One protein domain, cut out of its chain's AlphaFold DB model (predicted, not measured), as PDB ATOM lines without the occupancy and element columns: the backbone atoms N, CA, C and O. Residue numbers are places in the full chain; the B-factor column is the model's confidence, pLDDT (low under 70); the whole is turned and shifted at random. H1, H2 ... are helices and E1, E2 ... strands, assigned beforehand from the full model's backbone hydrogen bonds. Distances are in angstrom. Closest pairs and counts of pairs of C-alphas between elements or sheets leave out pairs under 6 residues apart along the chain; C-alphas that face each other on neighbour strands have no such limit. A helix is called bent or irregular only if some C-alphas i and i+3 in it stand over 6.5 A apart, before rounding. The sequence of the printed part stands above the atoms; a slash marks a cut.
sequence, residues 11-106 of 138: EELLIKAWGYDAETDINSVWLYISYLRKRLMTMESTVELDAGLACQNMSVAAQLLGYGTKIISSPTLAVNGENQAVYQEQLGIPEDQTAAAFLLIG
ATOM      1  N   GLU A  11     135.592 198.967  24.523       49.66
ATOM      2  CA  GLU A  11     134.545 197.959  24.308       49.66
ATOM      3  C   GLU A  11     134.608 197.332  22.908       49.66
ATOM      4  O   GLU A  11     134.503 196.115  22.772       49.66
ATOM      5  N   GLU A  12     134.835 198.117  21.855       53.12
ATOM      6  CA  GLU A  12     134.916 197.594  20.483       53.12
ATOM      7  C   GLU A  12     136.138 196.699  20.265       53.12
ATOM      8  O   GLU A  12     136.082 195.725  19.508       53.12
ATOM      9  N   LEU A  13     137.249 197.013  20.934       55.78
ATOM     10  CA  LEU A  13     138.466 196.213  20.895       55.78
ATOM     11  C   LEU A  13     138.265 194.883  21.635       55.78
ATOM     12  O   LEU A  13     138.678 193.839  21.128       55.78
ATOM     13  N   LEU A  14     137.557 194.907  22.768       50.78
ATOM     14  CA  LEU A  14     137.158 193.719  23.530       50.78
ATOM     15  C   LEU A  14     136.187 192.830  22.739       50.78
ATOM     16  O   LEU A  14     136.396 191.623  22.645       50.78
ATOM     17  N   ILE A  15     135.184 193.413  22.081       54.97
ATOM     18  CA  ILE A  15     134.226 192.679  21.240       54.97
ATOM     19  C   ILE A  15     134.917 192.086  20.006       54.97
ATOM     20  O   ILE A  15     134.668 190.937  19.654       54.97
ATOM     21  N   LYS A  16     135.825 192.817  19.350       56.62
ATOM     22  CA  LYS A  16     136.548 192.284  18.183       56.62
ATOM     23  C   LYS A  16     137.587 191.228  18.535       56.62
ATOM     24  O   LYS A  16     137.824 190.335  17.723       56.62
ATOM     25  N   ALA A  17     138.235 191.340  19.691       48.25
ATOM     26  CA  ALA A  17     139.209 190.354  20.139       48.25
ATOM     27  C   ALA A  17     138.531 189.093  20.695       48.25
ATOM     28  O   ALA A  17     139.037 187.992  20.466       48.25
ATOM     29  N   TRP A  18     137.418 189.251  21.424       49.78
ATOM     30  CA  TRP A  18     136.873 188.209  22.305       49.78
ATOM     31  C   TRP A  18     135.369 187.926  22.154       49.78
ATOM     32  O   TRP A  18     134.917 186.883  22.613       49.78
ATOM     33  N   GLY A  19     134.607 188.762  21.448       49.59
ATOM     34  CA  GLY A  19     133.310 188.391  20.872       49.59
ATOM     35  C   GLY A  19     132.099 188.250  21.796       49.59
ATOM     36  O   GLY A  19     131.078 187.805  21.283       49.59
ATOM     37  N   TYR A  20     132.144 188.595  23.090       50.69
ATOM     38  CA  TYR A  20     130.994 188.348  23.978       50.69
ATOM     39  C   TYR A  20     130.709 189.435  25.025       50.69
ATOM     40  O   TYR A  20     131.614 189.948  25.681       50.69
ATOM     41  N   ASP A  21     129.407 189.718  25.151       41.97
ATOM     42  CA  ASP A  21     128.715 190.393  26.253       41.97
ATOM     43  C   ASP A  21     128.434 189.354  27.364       41.97
ATOM     44  O   ASP A  21     128.231 188.170  27.078       41.97
ATOM     45  N   ALA A  22     128.527 189.759  28.626       50.34
ATOM     46  CA  ALA A  22     128.806 188.879  29.762       50.34
ATOM     47  C   ALA A  22     127.615 188.028  30.266       50.34
ATOM     48  O   ALA A  22     126.624 188.576  30.724       50.34
ATOM     49  N   GLU A  23     127.797 186.699  30.310       40.97
ATOM     50  CA  GLU A  23     127.280 185.737  31.314       40.97
ATOM     51  C   GLU A  23     128.184 184.486  31.271       40.97
ATOM     52  O   GLU A  23     127.928 183.506  30.571       40.97
ATOM     53  N   THR A  24     129.343 184.550  31.927       45.88
ATOM     54  CA  THR A  24     130.441 183.612  31.654       45.88
ATOM     55  C   THR A  24     130.359 182.356  32.529       45.88
ATOM     56  O   THR A  24     130.839 182.339  33.659       45.88
ATOM     57  N   ASP A  25     129.776 181.287  31.982       42.97
ATOM     58  CA  ASP A  25     129.826 179.917  32.519       42.97
ATOM     59  C   ASP A  25     131.279 179.392  32.612       42.97
ATOM     60  O   ASP A  25     132.134 179.776  31.807       42.97
ATOM     61  N   ILE A  26     131.568 178.484  33.556       42.38
ATOM     62  CA  ILE A  26     132.911 177.920  33.812       42.38
ATOM     63  C   ILE A  26     133.524 177.284  32.553       42.38
ATOM     64  O   ILE A  26     134.742 177.312  32.350       42.38
ATOM     65  N   ASN A  27     132.677 176.789  31.649       43.88
ATOM     66  CA  ASN A  27     133.089 176.243  30.360       43.88
ATOM     67  C   ASN A  27     133.739 177.293  29.444       43.88
ATOM     68  O   ASN A  27     134.607 176.956  28.639       43.88
ATOM     69  N   SER A  28     133.399 178.572  29.596       48.62
ATOM     70  CA  SER A  28     133.999 179.673  28.834       48.62
ATOM     71  C   SER A  28     135.458 179.921  29.237       48.62
ATOM     72  O   SER A  28     136.299 180.222  28.388       48.62
ATOM     73  N   VAL A  29     135.792 179.717  30.517       49.88
ATOM     74  CA  VAL A  29     137.178 179.777  31.021       49.88
ATOM     75  C   VAL A  29     137.997 178.619  30.448       49.88
ATOM     76  O   VAL A  29     139.113 178.814  29.961       49.88
ATOM     77  N   TRP A  30     137.422 177.417  30.417       51.53
ATOM     78  CA  TRP A  30     138.051 176.252  29.792       51.53
ATOM     79  C   TRP A  30     138.251 176.419  28.282       51.53
ATOM     80  O   TRP A  30     139.286 176.000  27.748       51.53
ATOM     81  N   LEU A  31     137.314 177.080  27.595       50.97
ATOM     82  CA  LEU A  31     137.442 177.431  26.181       50.97
ATOM     83  C   LEU A  31     138.636 178.374  25.953       50.97
ATOM     84  O   LEU A  31     139.424 178.163  25.028       50.97
ATOM     85  N   TYR A  32     138.816 179.361  26.837       57.12
ATOM     86  CA  TYR A  32     139.932 180.305  26.799       57.12
ATOM     87  C   TYR A  32     141.285 179.623  27.027       57.12
ATOM     88  O   TYR A  32     142.204 179.794  26.224       57.12
ATOM     89  N   ILE A  33     141.403 178.786  28.064       57.75
ATOM     90  CA  ILE A  33     142.631 178.021  28.334       57.75
ATOM     91  C   ILE A  33     142.950 177.099  27.150       57.75
ATOM     92  O   ILE A  33     144.098 177.017  26.711       57.75
ATOM     93  N   SER A  34     141.935 176.456  26.570       54.31
ATOM     94  CA  SER A  34     142.097 175.599  25.390       54.31
ATOM     95  C   SER A  34     142.573 176.377  24.162       54.31
ATOM     96  O   SER A  34     143.443 175.902  23.430       54.31
ATOM     97  N   TYR A  35     142.042 177.580  23.933       64.31
ATOM     98  CA  TYR A  35     142.491 178.462  22.857       64.31
ATOM     99  C   TYR A  35     143.929 178.948  23.071       64.31
ATOM    100  O   TYR A  35     144.727 178.909  22.133       64.31
ATOM    101  N   LEU A  36     144.290 179.339  24.297       56.28
ATOM    102  CA  LEU A  36     145.655 179.755  24.626       56.28
ATOM    103  C   LEU A  36     146.652 178.618  24.394       56.28
ATOM    104  O   LEU A  36     147.665 178.830  23.731       56.28
ATOM    105  N   ARG A  37     146.332 177.398  24.854       63.09
ATOM    106  CA  ARG A  37     147.142 176.192  24.597       63.09
ATOM    107  C   ARG A  37     147.333 175.964  23.099       63.09
ATOM    108  O   ARG A  37     148.464 175.804  22.649       63.09
ATOM    109  N   LYS A  38     146.253 176.025  22.311       65.44
ATOM    110  CA  LYS A  38     146.315 175.873  20.844       65.44
ATOM    111  C   LYS A  38     147.176 176.948  20.181       65.44
ATOM    112  O   LYS A  38     147.950 176.629  19.282       65.44
ATOM    113  N   ARG A  39     147.086 178.207  20.621       67.12
ATOM    114  CA  ARG A  39     147.940 179.287  20.102       67.12
ATOM    115  C   ARG A  39     149.407 179.076  20.449       67.12
ATOM    116  O   ARG A  39     150.240 179.242  19.569       67.12
ATOM    117  N   LEU A  40     149.720 178.694  21.685       57.12
ATOM    118  CA  LEU A  40     151.094 178.415  22.110       57.12
ATOM    119  C   LEU A  40     151.702 177.252  21.317       57.12
ATOM    120  O   LEU A  40     152.813 177.389  20.814       57.12
ATOM    121  N   MET A  41     150.940 176.175  21.099       65.00
ATOM    122  CA  MET A  41     151.355 175.057  20.240       65.00
ATOM    123  C   MET A  41     151.602 175.493  18.792       65.00
ATOM    124  O   MET A  41     152.577 175.073  18.181       65.00
ATOM    125  N   THR A  42     150.746 176.362  18.245       72.12
ATOM    126  CA  THR A  42     150.885 176.870  16.866       72.12
ATOM    127  C   THR A  42     152.132 177.744  16.692       72.12
ATOM    128  O   THR A  42     152.671 177.835  15.597       72.12
ATOM    129  N   MET A  43     152.590 178.391  17.765       71.81
ATOM    130  CA  MET A  43     153.803 179.213  17.776       71.81
ATOM    131  C   MET A  43     155.067 178.402  18.111       71.81
ATOM    132  O   MET A  43     156.103 179.012  18.352       71.81
ATOM    133  N   GLU A  44     154.976 177.065  18.188       66.12
ATOM    134  CA  GLU A  44     156.052 176.167  18.658       66.12
ATOM    135  C   GLU A  44     156.658 176.613  20.002       66.12
ATOM    136  O   GLU A  44     157.823 176.374  20.318       66.12
ATOM    137  N   SER A  45     155.848 177.293  20.814       47.50
ATOM    138  CA  SER A  45     156.279 177.859  22.079       47.50
ATOM    139  C   SER A  45     156.441 176.740  23.102       47.50
ATOM    140  O   SER A  45     155.472 176.060  23.436       47.50
ATOM    141  N   THR A  46     157.643 176.594  23.662       51.50
ATOM    142  CA  THR A  46     157.924 175.687  24.792       51.50
ATOM    143  C   THR A  46     157.424 176.237  26.130       51.50
ATOM    144  O   THR A  46     157.660 175.634  27.171       51.50
ATOM    145  N   VAL A  47     156.779 177.409  26.118       50.47
ATOM    146  CA  VAL A  47     156.171 178.021  27.301       50.47
ATOM    147  C   VAL A  47     155.001 177.151  27.751       50.47
ATOM    148  O   VAL A  47     153.921 177.175  27.153       50.47
ATOM    149  N   GLU A  48     155.223 176.388  28.815       53.03
ATOM    150  CA  GLU A  48     154.145 175.806  29.601       53.03
ATOM    151  C   GLU A  48     153.285 176.938  30.172       53.03
ATOM    152  O   GLU A  48     153.786 178.009  30.525       53.03
ATOM    153  N   LEU A  49     151.968 176.727  30.232       57.19
ATOM    154  CA  LEU A  49     151.078 177.656  30.923       57.19
ATOM    155  C   LEU A  49     151.367 177.579  32.421       57.19
ATOM    156  O   LEU A  49     150.721 176.826  33.145       57.19
ATOM    157  N   ASP A  50     152.345 178.361  32.860       70.31
ATOM    158  CA  ASP A  50     152.654 178.541  34.265       70.31
ATOM    159  C   ASP A  50     151.439 179.181  34.952       70.31
ATOM    160  O   ASP A  50     150.911 180.215  34.515       70.31
ATOM    161  N   ALA A  51     150.996 178.555  36.041       71.75
ATOM    162  CA  ALA A  51     149.939 179.071  36.892       71.75
ATOM    163  C   ALA A  51     150.226 180.517  37.334       71.75
ATOM    164  O   ALA A  51     149.291 181.306  37.452       71.75
ATOM    165  N   GLY A  52     151.500 180.897  37.500       74.44
ATOM    166  CA  GLY A  52     151.912 182.269  37.800       74.44
ATOM    167  C   GLY A  52     151.544 183.268  36.700       74.44
ATOM    168  O   GLY A  52     150.916 184.291  36.980       74.44
ATOM    169  N   LEU A  53     151.862 182.960  35.438       74.31
ATOM    170  CA  LEU A  53     151.545 183.829  34.299       74.31
ATOM    171  C   LEU A  53     150.031 183.932  34.076       74.31
ATOM    172  O   LEU A  53     149.505 185.023  33.847       74.31
ATOM    173  N   ALA A  54     149.316 182.808  34.183       75.94
ATOM    174  CA  ALA A  54     147.859 182.796  34.091       75.94
ATOM    175  C   ALA A  54     147.221 183.652  35.201       75.94
ATOM    176  O   ALA A  54     146.358 184.484  34.916       75.94
ATOM    177  N   CYS A  55     147.686 183.503  36.444       78.00
ATOM    178  CA  CYS A  55     147.212 184.261  37.601       78.00
ATOM    179  C   CYS A  55     147.471 185.766  37.450       78.00
ATOM    180  O   CYS A  55     146.571 186.573  37.684       78.00
ATOM    181  N   GLN A  56     148.656 186.149  36.969       76.25
ATOM    182  CA  GLN A  56     148.988 187.548  36.708       76.25
ATOM    183  C   GLN A  56     148.095 188.155  35.621       76.25
ATOM    184  O   GLN A  56     147.585 189.261  35.794       76.25
ATOM    185  N   ASN A  57     147.854 187.435  34.525       82.88
ATOM    186  CA  ASN A  57     146.988 187.917  33.449       82.88
ATOM    187  C   ASN A  57     145.538 188.097  33.917       82.88
ATOM    188  O   ASN A  57     144.921 189.117  33.615       82.88
ATOM    189  N   MET A  58     145.007 187.140  34.687       82.31
ATOM    190  CA  MET A  58     143.672 187.259  35.284       82.31
ATOM    191  C   MET A  58     143.595 188.431  36.270       82.31
ATOM    192  O   MET A  58     142.619 189.177  36.259       82.31
ATOM    193  N   SER A  59     144.642 188.632  37.074       79.56
ATOM    194  CA  SER A  59     144.751 189.750  38.013       79.56
ATOM    195  C   SER A  59     144.696 191.106  37.300       79.56
ATOM    196  O   SER A  59     143.882 191.961  37.642       79.56
ATOM    197  N   VAL A  60     145.495 191.275  36.241       78.44
ATOM    198  CA  VAL A  60     145.505 192.498  35.424       78.44
ATOM    199  C   VAL A  60     144.150 192.729  34.754       78.44
ATOM    200  O   VAL A  60     143.636 193.844  34.792       78.44
ATOM    201  N   ALA A  61     143.540 191.690  34.177       80.19
ATOM    202  CA  ALA A  61     142.233 191.807  33.535       80.19
ATOM    203  C   ALA A  61     141.141 192.247  34.524       80.19
ATOM    204  O   ALA A  61     140.362 193.148  34.223       80.19
ATOM    205  N   ALA A  62     141.117 191.667  35.725       76.00
ATOM    206  CA  ALA A  62     140.173 192.046  36.770       76.00
ATOM    207  C   ALA A  62     140.373 193.501  37.235       76.00
ATOM    208  O   ALA A  62     139.396 194.235  37.374       76.00
ATOM    209  N   GLN A  63     141.624 193.946  37.398       76.44
ATOM    210  CA  GLN A  63     141.938 195.334  37.758       76.44
ATOM    211  C   GLN A  63     141.489 196.335  36.689       76.44
ATOM    212  O   GLN A  63     140.953 197.388  37.028       76.44
ATOM    213  N   LEU A  64     141.643 196.000  35.404       78.06
ATOM    214  CA  LEU A  64     141.151 196.834  34.299       78.06
ATOM    215  C   LEU A  64     139.624 196.979  34.301       78.06
ATOM    216  O   LEU A  64     139.109 198.008  33.872       78.06
ATOM    217  N   LEU A  65     138.910 195.977  34.814       80.62
ATOM    218  CA  LEU A  65     137.456 195.994  34.992       80.62
ATOM    219  C   LEU A  65     137.016 196.658  36.312       80.62
ATOM    220  O   LEU A  65     135.825 196.690  36.612       80.62
ATOM    221  N   GLY A  66     137.951 197.198  37.101       77.88
ATOM    222  CA  GLY A  66     137.666 197.900  38.355       77.88
ATOM    223  C   GLY A  66     137.603 197.009  39.600       77.88
ATOM    224  O   GLY A  66     137.255 197.498  40.674       77.88
ATOM    225  N   TYR A  67     137.960 195.726  39.494       80.38
ATOM    226  CA  TYR A  67     138.024 194.824  40.645       80.38
ATOM    227  C   TYR A  67     139.377 194.897  41.359       80.38
ATOM    228  O   TYR A  67     140.436 195.049  40.750       80.38
ATOM    229  N   GLY A  68     139.353 194.707  42.675       78.50
ATOM    230  CA  GLY A  68     140.536 194.404  43.465       78.50
ATOM    231  C   GLY A  68     140.894 192.923  43.368       78.50
ATOM    232  O   GLY A  68     140.021 192.056  43.267       78.50
ATOM    233  N   THR A  69     142.189 192.625  43.433       83.00
ATOM    234  CA  THR A  69     142.694 191.250  43.347       83.00
ATOM    235  C   THR A  69     143.733 190.949  44.412       83.00
ATOM    236  O   THR A  69     144.603 191.781  44.676       83.00
ATOM    237  N   LYS A  70     143.712 189.732  44.962       80.94
ATOM    238  CA  LYS A  70     144.742 189.246  45.887       80.94
ATOM    239  C   LYS A  70     145.133 187.812  45.553       80.94
ATOM    240  O   LYS A  70     144.299 186.914  45.603       80.94
ATOM    241  N   ILE A  71     146.410 187.612  45.245       80.94
ATOM    242  CA  ILE A  71     146.990 186.284  45.031       80.94
ATOM    243  C   ILE A  71     147.482 185.766  46.382       80.94
ATOM    244  O   ILE A  71     148.265 186.441  47.052       80.94
ATOM    245  N   ILE A  72     147.020 184.585  46.793       80.25
ATOM    246  CA  ILE A  72     147.441 183.926  48.034       80.25
ATOM    247  C   ILE A  72     147.816 182.468  47.772       80.25
ATOM    248  O   ILE A  72     147.183 181.783  46.973       80.25
ATOM    249  N   SER A  73     148.832 181.975  48.476       80.69
ATOM    250  CA  SER A  73     149.270 180.577  48.395       80.69
ATOM    251  C   SER A  73     148.900 179.761  49.630       80.69
ATOM    252  O   SER A  73     148.874 178.539  49.552       80.69
ATOM    253  N   SER A  74     148.561 180.384  50.763       83.75
ATOM    254  CA  SER A  74     148.315 179.652  52.014       83.75
ATOM    255  C   SER A  74     147.247 178.546  51.927       83.75
ATOM    256  O   SER A  74     147.489 177.489  52.511       83.75
ATOM    257  N   PRO A  75     146.128 178.676  51.176       83.25
ATOM    258  CA  PRO A  75     145.134 177.602  51.107       83.25
ATOM    259  C   PRO A  75     145.616 176.371  50.329       83.25
ATOM    260  O   PRO A  75     145.062 175.287  50.500       83.25
ATOM    261  N   THR A  76     146.672 176.500  49.515       83.06
ATOM    262  CA  THR A  76     147.240 175.369  48.757       83.06
ATOM    263  C   THR A  76     147.764 174.270  49.678       83.06
ATOM    264  O   THR A  76     147.694 173.100  49.318       83.06
ATOM    265  N   LEU A  77     148.203 174.618  50.895       85.25
ATOM    266  CA  LEU A  77     148.646 173.651  51.901       85.25
ATOM    267  C   LEU A  77     147.513 172.719  52.343       85.25
ATOM    268  O   LEU A  77     147.738 171.532  52.552       85.25
ATOM    269  N   ALA A  78     146.299 173.254  52.480       87.06
ATOM    270  CA  ALA A  78     145.128 172.467  52.852       87.06
ATOM    271  C   ALA A  78     144.584 171.683  51.651       87.06
ATOM    272  O   ALA A  78     144.278 170.500  51.778       87.06
ATOM    273  N   VAL A  79     144.500 172.332  50.484       84.00
ATOM    274  CA  VAL A  79     143.927 171.735  49.267       84.00
ATOM    275  C   VAL A  79     144.793 170.619  48.692       84.00
ATOM    276  O   VAL A  79     144.250 169.623  48.237       84.00
ATOM    277  N   ASN A  80     146.117 170.739  48.761       86.44
ATOM    278  CA  ASN A  80     147.041 169.694  48.309       86.44
ATOM    279  C   ASN A  80     147.480 168.756  49.455       86.44
ATOM    280  O   ASN A  80     148.430 167.996  49.294       86.44
ATOM    281  N   GLY A  81     146.865 168.877  50.637       89.19
ATOM    282  CA  GLY A  81     147.231 168.123  51.835       89.19
ATOM    283  C   GLY A  81     146.507 166.778  51.953       89.19
ATOM    284  O   GLY A  81     146.068 166.190  50.970       89.19
ATOM    285  N   GLU A  82     146.326 166.298  53.184       90.56
ATOM    286  CA  GLU A  82     145.734 164.976  53.469       90.56
ATOM    287  C   GLU A  82     144.319 164.787  52.887       90.56
ATOM    288  O   GLU A  82     143.941 163.676  52.525       90.56
ATOM    289  N   ASN A  83     143.555 165.875  52.740       90.69
ATOM    290  CA  ASN A  83     142.189 165.863  52.208       90.69
ATOM    291  C   ASN A  83     142.113 166.215  50.708       90.69
ATOM    292  O   ASN A  83     141.052 166.622  50.230       90.69
ATOM    293  N   GLN A  84     143.211 166.074  49.955       88.25
ATOM    294  CA  GLN A  84     143.286 166.489  48.549       88.25
ATOM    295  C   GLN A  84     142.185 165.883  47.673       88.25
ATOM    296  O   GLN A  84     141.576 166.618  46.905       88.25
ATOM    297  N   ALA A  85     141.867 164.593  47.819       90.12
ATOM    298  CA  ALA A  85     140.832 163.939  47.011       90.12
ATOM    299  C   ALA A  85     139.445 164.590  47.183       90.12
ATOM    300  O   ALA A  85     138.723 164.793  46.210       90.12
ATOM    301  N   VAL A  86     139.101 164.989  48.414       92.31
ATOM    302  CA  VAL A  86     137.834 165.676  48.714       92.31
ATOM    303  C   VAL A  86     137.800 167.046  48.042       92.31
ATOM    304  O   VAL A  86     136.797 167.421  47.439       92.31
ATOM    305  N   TYR A  87     138.898 167.799  48.118       88.19
ATOM    306  CA  TYR A  87     138.974 169.113  47.487       88.19
ATOM    307  C   TYR A  87     139.055 169.036  45.962       88.19
ATOM    308  O   TYR A  87     138.479 169.891  45.294       88.19
ATOM    309  N   GLN A  88     139.720 168.023  45.405       85.69
ATOM    310  CA  GLN A  88     139.755 167.773  43.967       85.69
ATOM    311  C   GLN A  88     138.351 167.528  43.422       85.69
ATOM    312  O   GLN A  88     137.962 168.175  42.452       85.69
ATOM    313  N   GLU A  89     137.561 166.689  44.094       86.50
ATOM    314  CA  GLU A  89     136.164 166.453  43.731       86.50
ATOM    315  C   GLU A  89     135.321 167.733  43.856       86.50
ATOM    316  O   GLU A  89     134.643 168.128  42.910       86.50
ATOM    317  N   GLN A  90     135.391 168.422  45.000       87.00
ATOM    318  CA  GLN A  90     134.558 169.602  45.266       87.00
ATOM    319  C   GLN A  90     134.871 170.797  44.359       87.00
ATOM    320  O   GLN A  90     133.967 171.552  44.006       87.00
ATOM    321  N   LEU A  91     136.144 170.999  44.018       82.12
ATOM    322  CA  LEU A  91     136.610 172.139  43.224       82.12
ATOM    323  C   LEU A  91     136.800 171.790  41.741       82.12
ATOM    324  O   LEU A  91     137.143 172.673  40.955       82.12
ATOM    325  N   GLY A  92     136.593 170.528  41.354       84.94
ATOM    326  CA  GLY A  92     136.802 170.052  39.986       84.94
ATOM    327  C   GLY A  92     138.263 170.125  39.534       84.94
ATOM    328  O   GLY A  92     138.530 170.429  38.371       84.94
ATOM    329  N   ILE A  93     139.213 169.895  40.445       81.00
ATOM    330  CA  ILE A  93     140.646 169.877  40.121       81.00
ATOM    331  C   ILE A  93     140.994 168.480  39.579       81.00
ATOM    332  O   ILE A  93     140.711 167.495  40.259       81.00
ATOM    333  N   PRO A  94     141.618 168.370  38.391       81.44
ATOM    334  CA  PRO A  94     142.058 167.085  37.852       81.44
ATOM    335  C   PRO A  94     142.994 166.328  38.806       81.44
ATOM    336  O   PRO A  94     143.816 166.938  39.492       81.44
ATOM    337  N   GLU A  95     142.896 164.996  38.826       82.81
ATOM    338  CA  GLU A  95     143.694 164.139  39.720       82.81
ATOM    339  C   GLU A  95     145.209 164.280  39.491       82.81
ATOM    340  O   GLU A  95     145.996 164.133  40.424       82.81
ATOM    341  N   ASP A  96     145.615 164.614  38.264       84.44
ATOM    342  CA  ASP A  96     147.004 164.828  37.851       84.44
ATOM    343  C   ASP A  96     147.513 166.260  38.106       84.44
ATOM    344  O   ASP A  96     148.619 166.606  37.688       84.44
ATOM    345  N   GLN A  97     146.730 167.104  38.788       80.88
ATOM    346  CA  GLN A  97     147.046 168.512  39.031       80.88
ATOM    347  C   GLN A  97     147.002 168.890  40.513       80.88
ATOM    348  O   GLN A  97     146.305 168.293  41.336       80.88
ATOM    349  N   THR A  98     147.751 169.943  40.843       82.25
ATOM    350  CA  THR A  98     147.812 170.544  42.178       82.25
ATOM    351  C   THR A  98     147.493 172.033  42.112       82.25
ATOM    352  O   THR A  98     147.733 172.710  41.108       82.25
ATOM    353  N   ALA A  99     146.939 172.573  43.195       82.50
ATOM    354  CA  ALA A  99     146.665 173.999  43.296       82.50
ATOM    355  C   ALA A  99     147.967 174.771  43.561       82.50
ATOM    356  O   ALA A  99     148.606 174.570  44.593       82.50
ATOM    357  N   ALA A 100     148.344 175.682  42.663       83.19
ATOM    358  CA  ALA A 100     149.548 176.507  42.818       83.19
ATOM    359  C   ALA A 100     149.290 177.822  43.578       83.19
ATOM    360  O   ALA A 100     150.148 178.303  44.316       83.19
ATOM    361  N   ALA A 101     148.107 178.415  43.405       80.69
ATOM    362  CA  ALA A 101     147.697 179.649  44.066       80.69
ATOM    363  C   ALA A 101     146.174 179.816  44.006       80.69
ATOM    364  O   ALA A 101     145.501 179.210  43.175       80.69
ATOM    365  N   PHE A 102     145.650 180.696  44.856       80.06
ATOM    366  CA  PHE A 102     144.272 181.169  44.818       80.06
ATOM    367  C   PHE A 102     144.263 182.656  44.470       80.06
ATOM    368  O   PHE A 102     144.960 183.455  45.100       80.06
ATOM    369  N   LEU A 103     143.463 183.022  43.472       84.00
ATOM    370  CA  LEU A 103     143.218 184.406  43.084       84.00
ATOM    371  C   LEU A 103     141.862 184.835  43.641       84.00
ATOM    372  O   LEU A 103     140.821 184.362  43.195       84.00
ATOM    373  N   LEU A 104     141.881 185.733  44.618       81.94
ATOM    374  CA  LEU A 104     140.676 186.378  45.121       81.94
ATOM    375  C   LEU A 104     140.379 187.598  44.251       81.94
ATOM    376  O   LEU A 104     141.272 188.423  44.046       81.94
ATOM    377  N   ILE A 105     139.142 187.715  43.770       82.06
ATOM    378  CA  ILE A 105     138.654 188.849  42.978       82.06
ATOM    379  C   ILE A 105     137.414 189.399  43.675       82.06
ATOM    380  O   ILE A 105     136.520 188.638  44.043       82.06
ATOM    381  N   GLY A 106     137.354 190.712  43.865       80.12
ATOM    382  CA  GLY A 106     136.201 191.350  44.485       80.12
ATOM    383  C   GLY A 106     136.265 192.865  44.412       80.12
ATOM    384  O   GLY A 106     137.281 193.444  44.033       80.12
TER     385      GLY A 106
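AT A GLANCE: This is residues 11 to 106 of the 138 residues of the protein "Nitroreductase family protein" of Enterocloster bolteae (UniProt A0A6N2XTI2). A two-stranded antiparallel ribbon, E1 and E2, has the helix H3 packed over one of its faces, and the short helices H4 and H5 make a separate knot beyond the end of the ribbon where E1 ends and E2 begins. On the far side of H3 from the ribbon lies H2, the longest helix, in contact with no other named element, and H1 sticks out with residues 12 to 17, so that the whole is an open arrangement with few contacts. The printed part has 96 residues with five named helices and two named strands, in the order H1 H2 H3 E1 H4 H5 E2, and the class is mostly helix. It is only just loose, close to compact, with a radius of gyration of the C-alphas of 15.4 A, and it spans 47 by 35 by 21 A.

HOW THE PARTS SIT: The sheet is made of E1, residues 68 to 72, and E2, residues 102 to 106, which are antiparallel neighbours with 162 degrees between their directions. The C-alphas of Thr 69 and Ile 105 face each other at 4.7 A, and those of Ile 71 and Leu 103 at 4.6 A. N 70 and O 104 are within hydrogen-bond range at 2.9 A, and so are N 102 and O 72 at 2.8 A. H3, residues 51 to 64, has 6 pairs of C-alphas within 8 A of E1, the closest being those of Ser 59 and Thr 69, 5.9 A apart. H3 has 4 such pairs with E2, the closest being those of Cys 55 and Leu 103, 6.8 A apart. H4, residues 76 to 79, has one pair within 8 A of E2, the C-alphas of Thr 76 and Phe 102, 7.6 A apart. H4 and H5, residues 84 to 91, only just touch, and only at the corner by their link, with 3 pairs of C-alphas within 8 A; the closest are those of Val 79 and Tyr 87, 5.9 A apart. H3 is apart from H4 and from H5. H2, residues 26 to 42, is apart from H3 and from both strands. H1, residues 11 to 18, is apart from H2 and from H3. Each O i to N i+4 pair is within hydrogen-bond range in H1, H2, H3 and H5; H4 is too short for such a pair, and its one O i to N i+3 pair is within range.

IN THESE COORDINATES: E1 runs 13.4 A from C-alpha 68 at (140.536, 194.404, 43.465) to C-alpha 72, and E2 runs 13.0 A and ends at C-alpha 106 at (136.201, 191.350, 44.485). H3 is 20.0 A long from Ala 51 to Leu 64. H2 is 24.7 A long from Ile 26 to Thr 42. H1 begins at C-alpha 11 at (134.545, 197.959, 24.308) and is 10.2 A long. H5 is also 10.2 A long, and H4, four residues, is 4.9 A. No helix is bent or irregular.

THE WHOLE: The two C-alphas farthest apart are those of Glu 12 and Glu 82, 47.6 A. Residues 12 to 17, which belong to H1, stand free, and so do residues 22 to 31, of which 26 to 31 belong to H2. The links H3 to E1, E1 to H4 and H4 to H5 are tight; those from H1 to H2, H2 to H3 and H5 to E2 are short, and no link is long. The printed part has no cut. Its mean pLDDT is 70.6, and 37 residues are under 70, namely 11 to 41 and 44 to 49; H1 has a mean of 52 and H2 of 57.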